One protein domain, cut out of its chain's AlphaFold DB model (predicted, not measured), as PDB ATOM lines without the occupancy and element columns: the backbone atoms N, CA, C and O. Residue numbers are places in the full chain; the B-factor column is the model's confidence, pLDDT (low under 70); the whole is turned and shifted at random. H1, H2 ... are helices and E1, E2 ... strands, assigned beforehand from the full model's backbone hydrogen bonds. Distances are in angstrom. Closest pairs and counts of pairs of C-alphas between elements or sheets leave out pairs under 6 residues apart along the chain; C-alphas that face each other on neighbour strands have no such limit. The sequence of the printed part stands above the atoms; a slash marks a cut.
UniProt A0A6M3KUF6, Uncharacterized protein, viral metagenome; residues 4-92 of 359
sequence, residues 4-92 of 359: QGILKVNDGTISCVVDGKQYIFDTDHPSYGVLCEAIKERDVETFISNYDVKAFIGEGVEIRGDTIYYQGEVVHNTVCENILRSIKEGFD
ATOM      1  N   GLN A   4     316.199 236.863 391.548       90.62
ATOM      2  CA  GLN A   4     316.383 237.645 392.777       90.62
ATOM      3  C   GLN A   4     317.851 237.723 393.212       90.62
ATOM      4  O   GLN A   4     318.230 238.638 393.940       90.62
ATOM      5  N   GLY A   5     318.689 236.794 392.752       84.94
ATOM      6  CA  GLY A   5     320.127 236.789 393.007       84.94
ATOM      7  C   GLY A   5     320.838 235.804 392.089       84.94
ATOM      8  O   GLY A   5     320.271 234.765 391.762       84.94
ATOM      9  N   ILE A   6     322.050 236.148 391.652       91.12
ATOM     10  CA  ILE A   6     322.894 235.333 390.769       91.12
ATOM     11  C   ILE A   6     324.338 235.444 391.272       91.12
ATOM     12  O   ILE A   6     324.823 236.548 391.522       91.12
ATOM     13  N   LEU A   7     325.015 234.309 391.409       91.12
ATOM     14  CA  LEU A   7     326.432 234.190 391.732       91.12
ATOM     15  C   LEU A   7     327.065 233.206 390.745       91.12
ATOM     16  O   LEU A   7     326.634 232.058 390.682       91.12
ATOM     17  N   LYS A   8     328.095 233.645 390.015       89.69
ATOM     18  CA  LYS A   8     328.961 232.772 389.211       89.69
ATOM     19  C   LYS A   8     330.297 232.607 389.932       89.69
ATOM     20  O   LYS A   8     330.924 233.599 390.301       89.69
ATOM     21  N   VAL A   9     330.695 231.363 390.159       88.44
ATOM     22  CA  VAL A   9     331.949 230.971 390.809       88.44
ATOM     23  C   VAL A   9     333.026 230.761 389.734       88.44
ATOM     24  O   VAL A   9     332.712 230.518 388.570       88.44
ATOM     25  N   ASN A  10     334.307 230.895 390.100       81.62
ATOM     26  CA  ASN A  10     335.438 230.824 389.161       81.62
ATOM     27  C   ASN A  10     335.557 229.482 388.418       81.62
ATOM     28  O   ASN A  10     336.120 229.452 387.333       81.62
ATOM     29  N   ASP A  11     335.045 228.394 388.994       83.06
ATOM     30  CA  ASP A  11     335.002 227.063 388.371       83.06
ATOM     31  C   ASP A  11     333.863 226.908 387.346       83.06
ATOM     32  O   ASP A  11     333.694 225.845 386.764       83.06
ATOM     33  N   GLY A  12     333.081 227.967 387.115       81.56
ATOM     34  CA  GLY A  12     331.942 227.961 386.205       81.56
ATOM     35  C   GLY A  12     330.612 227.604 386.871       81.56
ATOM     36  O   GLY A  12     329.574 227.791 386.238       81.56
ATOM     37  N   THR A  13     330.593 227.195 388.141       90.31
ATOM     38  CA  THR A  13     329.347 226.920 388.872       90.31
ATOM     39  C   THR A  13     328.508 228.185 389.024       90.31
ATOM     40  O   THR A  13     329.016 229.248 389.392       90.31
ATOM     41  N   ILE A  14     327.204 228.083 388.780       91.94
ATOM     42  CA  ILE A  14     326.250 229.182 388.930       91.94
ATOM     43  C   ILE A  14     325.215 228.817 389.991       91.94
ATOM     44  O   ILE A  14     324.555 227.785 389.916       91.94
ATOM     45  N   SER A  15     325.040 229.707 390.968       92.75
ATOM     46  CA  SER A  15     323.939 229.681 391.930       92.75
ATOM     47  C   SER A  15     323.017 230.861 391.656       92.75
ATOM     48  O   SER A  15     323.458 232.010 391.686       92.75
ATOM     49  N   CYS A  16     321.725 230.619 391.470       92.25
ATOM     50  CA  CYS A  16     320.737 231.685 391.350       92.25
ATOM     51  C   CYS A  16     319.483 231.415 392.187       92.25
ATOM     52  O   CYS A  16     319.243 230.301 392.649       92.25
ATOM     53  N   VAL A  17     318.708 232.468 392.438       92.38
ATOM     54  CA  VAL A  17     317.430 232.392 393.149       92.38
ATOM     55  C   VAL A  17     316.336 232.931 392.240       92.38
ATOM     56  O   VAL A  17     316.431 234.066 391.766       92.38
ATOM     57  N   VAL A  18     315.305 232.119 392.019       90.31
ATOM     58  CA  VAL A  18     314.107 232.472 391.255       90.31
ATOM     59  C   VAL A  18     312.898 232.212 392.139       90.31
ATOM     60  O   VAL A  18     312.730 231.108 392.653       90.31
ATOM     61  N   ASP A  19     312.073 233.238 392.343       85.94
ATOM     62  CA  ASP A  19     310.843 233.176 393.144       85.94
ATOM     63  C   ASP A  19     311.010 232.483 394.519       85.94
ATOM     64  O   ASP A  19     310.129 231.784 395.012       85.94
ATOM     65  N   GLY A  20     312.156 232.707 395.172       85.12
ATOM     66  CA  GLY A  20     312.490 232.182 396.498       85.12
ATOM     67  C   GLY A  20     313.067 230.764 396.510       85.12
ATOM     68  O   GLY A  20     313.447 230.288 397.581       85.12
ATOM     69  N   LYS A  21     313.178 230.096 395.355       86.88
ATOM     70  CA  LYS A  21     313.848 228.795 395.213       86.88
ATOM     71  C   LYS A  21     315.285 228.999 394.734       86.88
ATOM     72  O   LYS A  21     315.534 229.784 393.823       86.88
ATOM     73  N   GLN A  22     316.226 228.304 395.372       90.19
ATOM     74  CA  GLN A  22     317.631 228.294 394.973       90.19
ATOM     75  C   GLN A  22     317.883 227.207 393.923       90.19
ATOM     76  O   GLN A  22     317.374 226.091 394.036       90.19
ATOM     77  N   TYR A  23     318.698 227.558 392.938       90.81
ATOM     78  CA  TYR A  23     319.106 226.749 391.800       90.81
ATOM     79  C   TYR A  23     320.633 226.786 391.722       90.81
ATOM     80  O   TYR A  23     321.213 227.868 391.819       90.81
ATOM     81  N   ILE A  24     321.284 225.631 391.593       89.00
ATOM     82  CA  ILE A  24     322.744 225.500 391.512       89.00
ATOM     83  C   ILE A  24     323.074 224.488 390.419       89.00
ATOM     84  O   ILE A  24     322.569 223.369 390.456       89.00
ATOM     85  N   PHE A  25     323.918 224.881 389.473       85.00
ATOM     86  CA  PHE A  25     324.347 224.036 388.361       85.00
ATOM     87  C   PHE A  25     325.783 224.388 387.948       85.00
ATOM     88  O   PHE A  25     326.216 225.531 388.113       85.00
ATOM     89  N   ASP A  26     326.528 223.406 387.453       85.25
ATOM     90  CA  ASP A  26     327.921 223.534 387.014       85.25
ATOM     91  C   ASP A  26     328.044 223.367 385.494       85.25
ATOM     92  O   ASP A  26     327.044 223.195 384.796       85.25
ATOM     93  N   THR A  27     329.271 223.452 384.976       78.88
ATOM     94  CA  THR A  27     329.570 223.359 383.540       78.88
ATOM     95  C   THR A  27     329.195 222.020 382.909       78.88
ATOM     96  O   THR A  27     329.100 221.947 381.684       78.88
ATOM     97  N   ASP A  28     328.970 220.981 383.715       70.19
ATOM     98  CA  ASP A  28     328.566 219.655 383.243       70.19
ATOM     99  C   ASP A  28     327.041 219.537 383.105       70.19
ATOM    100  O   ASP A  28     326.532 218.552 382.568       70.19
ATOM    101  N   HIS A  29     326.287 220.553 383.540       70.19
ATOM    102  CA  HIS A  29     324.847 220.589 383.357       70.19
ATOM    103  C   HIS A  29     324.483 220.539 381.858       70.19
ATOM    104  O   HIS A  29     324.934 221.402 381.100       70.19
ATOM    105  N   PRO A  30     323.608 219.618 381.403       65.12
ATOM    106  CA  PRO A  30     323.292 219.470 379.982       65.12
ATOM    107  C   PRO A  30     322.769 220.753 379.343       65.12
ATOM    108  O   PRO A  30     323.071 221.030 378.206       65.12
ATOM    109  N   SER A  31     322.033 221.592 380.062       73.38
ATOM    110  CA  SER A  31     321.576 222.881 379.523       73.38
ATOM    111  C   SER A  31     322.441 224.068 379.959       73.38
ATOM    112  O   SER A  31     321.932 225.182 380.018       73.38
ATOM    113  N   TYR A  32     323.719 223.871 380.320       79.81
ATOM    114  CA  TYR A  32     324.557 224.931 380.910       79.81
ATOM    115  C   TYR A  32     324.562 226.222 380.080       79.81
ATOM    116  O   TYR A  32     324.344 227.301 380.636       79.81
ATOM    117  N   GLY A  33     324.746 226.120 378.758       80.12
ATOM    118  CA  GLY A  33     324.729 227.268 377.844       80.12
ATOM    119  C   GLY A  33     323.383 227.999 377.840       80.12
ATOM    120  O   GLY A  33     323.331 229.197 378.116       80.12
ATOM    121  N   VAL A  34     322.284 227.265 377.635       75.56
ATOM    122  CA  VAL A  34     320.911 227.809 377.633       75.56
ATOM    123  C   VAL A  34     320.564 228.464 378.969       75.56
ATOM    124  O   VAL A  34     319.993 229.552 379.000       75.56
ATOM    125  N   LEU A  35     320.943 227.844 380.088       83.94
ATOM    126  CA  LEU A  35     320.740 228.416 381.417       83.94
ATOM    127  C   LEU A  35     321.547 229.702 381.607       83.94
ATOM    128  O   LEU A  35     321.040 230.650 382.206       83.94
ATOM    129  N   CYS A  36     322.781 229.760 381.098       87.31
ATOM    130  CA  CYS A  36     323.591 230.976 381.128       87.31
ATOM    131  C   CYS A  36     322.949 232.110 380.320       87.31
ATOM    132  O   CYS A  36     322.865 233.226 380.835       87.31
ATOM    133  N   GLU A  37     322.480 231.840 379.099       87.12
ATOM    134  CA  GLU A  37     321.807 232.847 378.264       87.12
ATOM    135  C   GLU A  37     320.482 233.303 378.879       87.12
ATOM    136  O   GLU A  37     320.279 234.500 379.073       87.12
ATOM    137  N   ALA A  38     319.643 232.375 379.341       88.44
ATOM    138  CA  ALA A  38     318.391 232.705 380.023       88.44
ATOM    139  C   ALA A  38     318.622 233.589 381.266       88.44
ATOM    140  O   ALA A  38     317.868 234.527 381.539       88.44
ATOM    141  N   ILE A  39     319.713 233.354 382.007       91.19
ATOM    142  CA  ILE A  39     320.132 234.229 383.111       91.19
ATOM    143  C   ILE A  39     320.555 235.619 382.608       91.19
ATOM    144  O   ILE A  39     320.157 236.620 383.220       91.19
ATOM    145  N   LYS A  40     321.355 235.706 381.533       90.19
ATOM    146  CA  LYS A  40     321.812 236.980 380.939       90.19
ATOM    147  C   LYS A  40     320.629 237.820 380.449       90.19
ATOM    148  O   LYS A  40     320.565 239.011 380.756       90.19
ATOM    149  N   GLU A  41     319.676 237.189 379.772       92.88
ATOM    150  CA  GLU A  41     318.482 237.824 379.200       92.88
ATOM    151  C   GLU A  41     317.356 238.042 380.220       92.88
ATOM    152  O   GLU A  41     316.376 238.731 379.936       92.88
ATOM    153  N   ARG A  42     317.507 237.509 381.441       89.75
ATOM    154  CA  ARG A  42     316.472 237.490 382.490       89.75
ATOM    155  C   ARG A  42     315.202 236.729 382.076       89.75
ATOM    156  O   ARG A  42     314.139 236.982 382.649       89.75
ATOM    157  N   ASP A  43     315.318 235.773 381.159       90.25
ATOM    158  CA  ASP A  43     314.234 234.882 380.756       90.25
ATOM    159  C   ASP A  43     314.056 233.751 381.777       90.25
ATOM    160  O   ASP A  43     314.742 232.728 381.785       90.25
ATOM    161  N   VAL A  44     313.113 233.954 382.693       87.94
ATOM    162  CA  VAL A  44     312.828 232.978 383.745       87.94
ATOM    163  C   VAL A  44     312.090 231.751 383.213       87.94
ATOM    164  O   VAL A  44     312.247 230.669 383.774       87.94
ATOM    165  N   GLU A  45     311.286 231.895 382.162       81.88
ATOM    166  CA  GLU A  45     310.507 230.779 381.622       81.88
ATOM    167  C   GLU A  45     311.446 229.749 380.997       81.88
ATOM    168  O   GLU A  45     311.442 228.588 381.421       81.88
ATOM    169  N   THR A  46     312.345 230.210 380.121       79.69
ATOM    170  CA  THR A  46     313.393 229.381 379.514       79.69
ATOM    171  C   THR A  46     314.345 228.810 380.564       79.69
ATOM    172  O   THR A  46     314.742 227.647 380.474       79.69
ATOM    173  N   PHE A  47     314.695 229.571 381.607       86.25
ATOM    174  CA  PHE A  47     315.541 229.053 382.683       86.25
ATOM    175  C   PHE A  47     314.887 227.874 383.416       86.25
ATOM    176  O   PHE A  47     315.504 226.823 383.590       86.25
ATOM    177  N   ILE A  48     313.630 228.028 383.839       83.56
ATOM    178  CA  ILE A  48     312.923 226.993 384.602       83.56
ATOM    179  C   ILE A  48     312.667 225.750 383.746       83.56
ATOM    180  O   ILE A  48     312.824 224.641 384.256       83.56
ATOM    181  N   SER A  49     312.322 225.915 382.464       72.19
ATOM    182  CA  SER A  49     312.082 224.783 381.560       72.19
ATOM    183  C   SER A  49     313.339 223.964 381.263       72.19
ATOM    184  O   SER A  49     313.219 222.786 380.944       72.19
ATOM    185  N   ASN A  50     314.528 224.564 381.371       73.25
ATOM    186  CA  ASN A  50     315.799 223.914 381.047       73.25
ATOM    187  C   ASN A  50     316.624 223.510 382.284       73.25
ATOM    188  O   ASN A  50     317.617 222.800 382.143       73.25
ATOM    189  N   TYR A  51     316.259 223.953 383.494       75.12
ATOM    190  CA  TYR A  51     317.046 223.663 384.701       75.12
ATOM    191  C   TYR A  51     316.881 222.217 385.171       75.12
ATOM    192  O   TYR A  51     317.851 221.527 385.459       75.12
ATOM    193  N   ASP A  52     315.647 221.729 385.260       67.75
ATOM    194  CA  ASP A  52     315.400 220.338 385.620       67.75
ATOM    195  C   ASP A  52     315.411 219.490 384.334       67.75
ATOM    196  O   ASP A  52     314.363 219.047 383.870       67.75
ATOM    197  N   VAL A  53     316.602 219.191 383.780       57.66
ATOM    198  CA  VAL A  53     316.775 218.232 382.648       57.66
ATOM    199  C   VAL A  53     316.140 216.864 382.962       57.66
ATOM    200  O   VAL A  53     315.834 216.065 382.080       57.66
ATOM    201  N   LYS A  54     315.871 216.608 384.249       49.19
ATOM    202  CA  LYS A  54     315.101 215.470 384.758       49.19
ATOM    203  C   LYS A  54     313.647 215.392 384.296       49.19
ATOM    204  O   LYS A  54     313.022 214.369 384.571       49.19
ATOM    205  N   ALA A  55     313.076 216.398 383.647       45.94
ATOM    206  CA  ALA A  55     311.666 216.353 383.294       45.94
ATOM    207  C   ALA A  55     311.433 216.652 381.813       45.94
ATOM    208  O   ALA A  55     311.405 217.796 381.379       45.94
ATOM    209  N   PHE A  56     311.093 215.573 381.110       47.16
ATOM    210  CA  PHE A  56     310.267 215.565 379.908       47.16
ATOM    211  C   PHE A  56     310.973 215.865 378.578       47.16
ATOM    212  O   PHE A  56     310.671 216.837 377.889       47.16
ATOM    213  N   ILE A  57     311.716 214.866 378.081       53.88
ATOM    214  CA  ILE A  57     311.815 214.654 376.630       53.88
ATOM    215  C   ILE A  57     310.503 214.035 376.085       53.88
ATOM    216  O   ILE A  57     310.526 213.379 375.063       53.88
ATOM    217  N   GLY A  58     309.322 214.263 376.683       50.19
ATOM    218  CA  GLY A  58     308.035 213.686 376.235       50.19
ATOM    219  C   GLY A  58     307.524 212.506 377.049       50.19
ATOM    220  O   GLY A  58     308.136 212.107 378.035       50.19
ATOM    221  N   GLU A  59     306.369 211.969 376.645       56.31
ATOM    222  CA  GLU A  59     305.821 210.759 377.257       56.31
ATOM    223  C   GLU A  59     306.755 209.574 376.975       56.31
ATOM    224  O   GLU A  59     306.924 209.150 375.839       56.31
ATOM    225  N   GLY A  60     307.362 209.026 378.028       59.88
ATOM    226  CA  GLY A  60     308.120 207.780 377.958       59.88
ATOM    227  C   GLY A  60     309.628 207.919 377.761       59.88
ATOM    228  O   GLY A  60     310.305 206.948 378.075       59.88
ATOM    229  N   VAL A  61     310.169 209.068 377.330       67.81
ATOM    230  CA  VAL A  61     311.626 209.292 377.211       67.81
ATOM    231  C   VAL A  61     312.153 210.101 378.406       67.81
ATOM    232  O   VAL A  61     311.765 211.252 378.613       67.81
ATOM    233  N   GLU A  62     313.076 209.527 379.180       68.19
ATOM    234  CA  GLU A  62     313.686 210.155 380.362       68.19
ATOM    235  C   GLU A  62     315.215 210.208 380.243       68.19
ATOM    236  O   GLU A  62     315.845 209.189 379.975       68.19
ATOM    237  N   ILE A  63     315.835 211.357 380.532       67.75
ATOM    238  CA  ILE A  63     317.284 211.431 380.780       67.75
ATOM    239  C   ILE A  63     317.538 211.258 382.276       67.75
ATOM    240  O   ILE A  63     316.991 211.995 383.104       67.75
ATOM    241  N   ARG A  64     318.415 210.320 382.638       66.44
ATOM    242  CA  ARG A  64     318.960 210.197 383.996       66.44
ATOM    243  C   ARG A  64     320.487 210.208 383.918       66.44
ATOM    244  O   ARG A  64     321.095 209.199 383.575       66.44
ATOM    245  N   GLY A  65     321.095 211.348 384.250       63.47
ATOM    246  CA  GLY A  65     322.532 211.560 384.037       63.47
ATOM    247  C   GLY A  65     322.847 211.529 382.542       63.47
ATOM    248  O   GLY A  65     322.170 212.203 381.777       63.47
ATOM    249  N   ASP A  66     323.785 210.676 382.136       64.19
ATOM    250  CA  ASP A  66     324.193 210.506 380.731       64.19
ATOM    251  C   ASP A  66     323.456 209.355 380.027       64.19
ATOM    252  O   ASP A  66     323.914 208.817 379.023       64.19
ATOM    253  N   THR A  67     322.338 208.890 380.588       63.69
ATOM    254  CA  THR A  67     321.594 207.741 380.060       63.69
ATOM    255  C   THR A  67     320.168 208.130 379.712       63.69
ATOM    256  O   THR A  67     319.454 208.706 380.534       63.69
ATOM    257  N   ILE A  68     319.744 207.769 378.501       73.38
ATOM    258  CA  ILE A  68     318.363 207.905 378.045       73.38
ATOM    259  C   ILE A  68     317.612 206.599 378.309       73.38
ATOM    260  O   ILE A  68     318.097 205.499 378.037       73.38
ATOM    261  N   TYR A  69     316.412 206.736 378.855       72.19
ATOM    262  CA  TYR A  69     315.476 205.660 379.130       72.19
ATOM    263  C   TYR A  69     314.238 205.845 378.265       72.19
ATOM    264  O   TYR A  69     313.728 206.958 378.167       72.19
ATOM    265  N   TYR A  70     313.716 204.760 377.702       73.00
ATOM    266  CA  TYR A  70     312.406 204.724 377.066       73.00
ATOM    267  C   TYR A  70     311.513 203.709 377.770       73.00
ATOM    268  O   TYR A  70     311.870 202.540 377.893       73.00
ATOM    269  N   GLN A  71     310.360 204.154 378.274       70.88
ATOM    270  CA  GLN A  71     309.414 203.330 379.042       70.88
ATOM    271  C   GLN A  71     310.068 202.568 380.215       70.88
ATOM    272  O   GLN A  71     309.616 201.497 380.610       70.88
ATOM    273  N   GLY A  72     311.129 203.139 380.797       67.12
ATOM    274  CA  GLY A  72     311.883 202.556 381.910       67.12
ATOM    275  C   GLY A  72     313.057 201.657 381.510       67.12
ATOM    276  O   GLY A  72     313.861 201.326 382.380       67.12
ATOM    277  N   GLU A  73     313.205 201.330 380.226       70.38
ATOM    278  CA  GLU A  73     314.329 200.557 379.691       70.38
ATOM    279  C   GLU A  73     315.434 201.477 379.183       70.38
ATOM    280  O   GLU A  73     315.167 202.551 378.647       70.38
ATOM    281  N   VAL A  74     316.687 201.061 379.345       70.44
ATOM    282  CA  VAL A  74     317.829 201.841 378.864       70.44
ATOM    283  C   VAL A  74     317.909 201.756 377.342       70.44
ATOM    284  O   VAL A  74     317.938 200.661 376.779       70.44
ATOM    285  N   VAL A  75     318.001 202.912 376.685       69.69
ATOM    286  CA  VAL A  75     318.238 203.000 375.244       69.69
ATOM    287  C   VAL A  75     319.674 203.450 375.023       69.69
ATOM    288  O   VAL A  75     320.062 204.558 375.379       69.69
ATOM    289  N   HIS A  76     320.472 202.565 374.430       66.88
ATOM    290  CA  HIS A  76     321.829 202.868 373.994       66.88
ATOM    291  C   HIS A  76     321.878 202.794 372.473       66.88
ATOM    292  O   HIS A  76     321.945 201.709 371.899       66.88
ATOM    293  N   ASN A  77     321.807 203.951 371.825       67.62
ATOM    294  CA  ASN A  77     322.043 204.090 370.395       67.62
ATOM    295  C   ASN A  77     322.650 205.466 370.092       67.62
ATOM    296  O   ASN A  77     322.628 206.374 370.926       67.62
ATOM    297  N   THR A  78     323.167 205.621 368.878       72.56
ATOM    298  CA  THR A  78     323.787 206.862 368.386       72.56
ATOM    299  C   THR A  78     322.824 208.060 368.406       72.56
ATOM    300  O   THR A  78     323.259 209.200 368.559       72.56
ATOM    301  N   VAL A  79     321.505 207.816 368.354       76.94
ATOM    302  CA  VAL A  79     320.468 208.852 368.533       76.94
ATOM    303  C   VAL A  79     320.551 209.474 369.928       76.94
ATOM    304  O   VAL A  79     320.462 210.690 370.070       76.94
ATOM    305  N   CYS A  80     320.719 208.652 370.966       75.19
ATOM    306  CA  CYS A  80     320.758 209.112 372.352       75.19
ATOM    307  C   CYS A  80     321.970 210.016 372.616       75.19
ATOM    308  O   CYS A  80     321.837 211.063 373.246       75.19
ATOM    309  N   GLU A  81     323.131 209.650 372.075       75.19
ATOM    310  CA  GLU A  81     324.347 210.468 372.144       75.19
ATOM    311  C   GLU A  81     324.156 211.811 371.433       75.19
ATOM    312  O   GLU A  81     324.529 212.857 371.968       75.19
ATOM    313  N   ASN A  82     323.508 211.801 370.261       79.75
ATOM    314  CA  ASN A  82     323.177 213.025 369.541       79.75
ATOM    315  C   ASN A  82     322.211 213.920 370.328       79.75
ATOM    316  O   ASN A  82     322.460 215.117 370.415       79.75
ATOM    317  N   ILE A  83     321.170 213.360 370.954       77.06
ATOM    318  CA  ILE A  83     320.226 214.122 371.788       77.06
ATOM    319  C   ILE A  83     320.956 214.791 372.957       77.06
ATOM    320  O   ILE A  83     320.789 215.990 373.169       77.06
ATOM    321  N   LEU A  84     321.780 214.043 373.698       73.31
ATOM    322  CA  LEU A  84     322.533 214.590 374.831       73.31
ATOM    323  C   LEU A  84     323.494 215.698 374.384       73.31
ATOM    324  O   LEU A  84     323.554 216.750 375.023       73.31
ATOM    325  N   ARG A  85     324.195 215.494 373.263       75.50
ATOM    326  CA  ARG A  85     325.082 216.503 372.677       75.50
ATOM    327  C   ARG A  85     324.318 217.754 372.241       75.50
ATOM    328  O   ARG A  85     324.708 218.852 372.617       75.50
ATOM    329  N   SER A  86     323.206 217.598 371.524       73.75
ATOM    330  CA  SER A  86     322.381 218.722 371.075       73.75
ATOM    331  C   SER A  86     321.816 219.529 372.243       73.75
ATOM    332  O   SER A  86     321.810 220.753 372.171       73.75
ATOM    333  N   ILE A  87     321.420 218.878 373.344       67.56
ATOM    334  CA  ILE A  87     321.027 219.577 374.577       67.56
ATOM    335  C   ILE A  87     322.211 220.388 375.131       67.56
ATOM    336  O   ILE A  87     322.031 221.567 375.437       67.56
ATOM    337  N   LYS A  88     323.409 219.781 375.199       64.31
ATOM    338  CA  LYS A  88     324.658 220.429 375.649       64.31
ATOM    339  C   LYS A  88     325.003 221.685 374.861       64.31
ATOM    340  O   LYS A  88     325.423 222.686 375.440       64.31
ATOM    341  N   GLU A  89     324.799 221.624 373.558       65.50
ATOM    342  CA  GLU A  89     325.083 222.701 372.611       65.50
ATOM    343  C   GLU A  89     323.924 223.708 372.479       65.50
ATOM    344  O   GLU A  89     324.064 224.724 371.809       65.50
ATOM    345  N   GLY A  90     322.786 223.472 373.143       57.78
ATOM    346  CA  GLY A  90     321.628 224.369 373.108       57.78
ATOM    347  C   GLY A  90     320.790 224.290 371.828       57.78
ATOM    348  O   GLY A  90     319.965 225.170 371.586       57.78
ATOM    349  N   PHE A  91     320.956 223.241 371.020       63.16
ATOM    350  CA  PHE A  91     320.096 222.983 369.869       63.16
ATOM    351  C   PHE A  91     318.727 222.466 370.314       63.16
ATOM    352  O   PHE A  91     318.612 221.650 371.229       63.16
ATOM    353  N   ASP A  92     317.668 222.883 369.618       67.75
ATOM    354  CA  ASP A  92     316.352 222.300 369.857       67.75
ATOM    355  C   ASP A  92     316.260 220.877 369.270       67.75
ATOM    356  O   ASP A  92     316.548 220.631 368.097       67.75
TER     357      ASP A  92
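Overview. This is residues 4 to 92 of the 359 residues of an uncharacterized protein of viral metagenome (UniProt A0A6M3KUF6). Two small lobes sit toward opposite ends of an elongated body, each a three-stranded sheet with helix beside it. One lobe holds the sheet E1 E2 E3 and the helical hairpin H1 and H2; the other holds the sheet E4 E5 E6 and H3, which runs from there back toward the first lobe. The printed part has 89 residues with three named helices and six named strands, in the order E1 E2 E3 H1 H2 E4 E5 E6 H3; both sheets are antiparallel, in the orders E1 - E2 - E3 and E4 - E5 - E6. The class is mixed, helices and strands; the whole is compact, with a radius of gyration of the C-alphas of 13.9 A, and spans 39 by 24 by 19 A.

Along the chain. Find C-alpha 4 at (316.383, 237.645, 392.777), where E1, residues 4 to 8, begins and runs 14.0 A. Next come E2, residues 14 to 18, 12.8 A, and E3, residues 21 to 25, 13.4 A. H1 takes residues 32 to 41, 14.4 A, and H2 residues 44 to 51, 10.3 A. In the second sheet look for E4 at residues 61 to 64, from C-alpha 61 at (311.626, 209.292, 377.211), E5 at 67 to 70 and E6 at 73 to 75. H3, residues 78 to 89, runs 16.4 A and ends at C-alpha 89 at (325.083, 222.701, 372.611).

Arrangement. Start at E1 E2 E3, a meander, each strand the antiparallel neighbour of the one before: look at N 7 and O 15, 2.8 A, and at N 16 and O 23, 2.8 A, both within hydrogen-bond range. H1 and H2 are on this sheet but each only grazes it. They form a helical hairpin and touch, the C-alphas of Ala 38 and Phe 47 being closest at 5.3 A, at a shallow tilt of 10 degrees, opposite ways. H1 and H3 only just touch, with 3 pairs of C-alphas within 8 A, only at their ends and with residues 88 to 89 of H3 alone; the closest C-alphas are those of Tyr 32 and Lys 88, 6.9 A. H3 is on the sheet E4 E5 E6, a second meander, but only grazes it with residues 79 to 84; the closest C-alphas of E5 and H3 are those of Ile 68 and Cys 80, 6.3 A. In this sheet find N 62 and O 69, 2.8 A, and N 70 and O 73, 2.8 A, within hydrogen-bond range. H2 and H3 are apart. In H1, H2 and H3 every O i to N i+4 pair is within hydrogen-bond range.

Size, cuts and confidence. The two C-alphas farthest apart are those of Gln 4 and Asn 77, 40.7 A. The printed part has no cut and no long link; the links E3 to H1 and H2 to E4 are short, the others tight. The mean pLDDT of the printed part is 76.2; look for values under 70 at residue 30, residues 52 to 67, residue 72, residues 75 to 77 and residues 87 to 92.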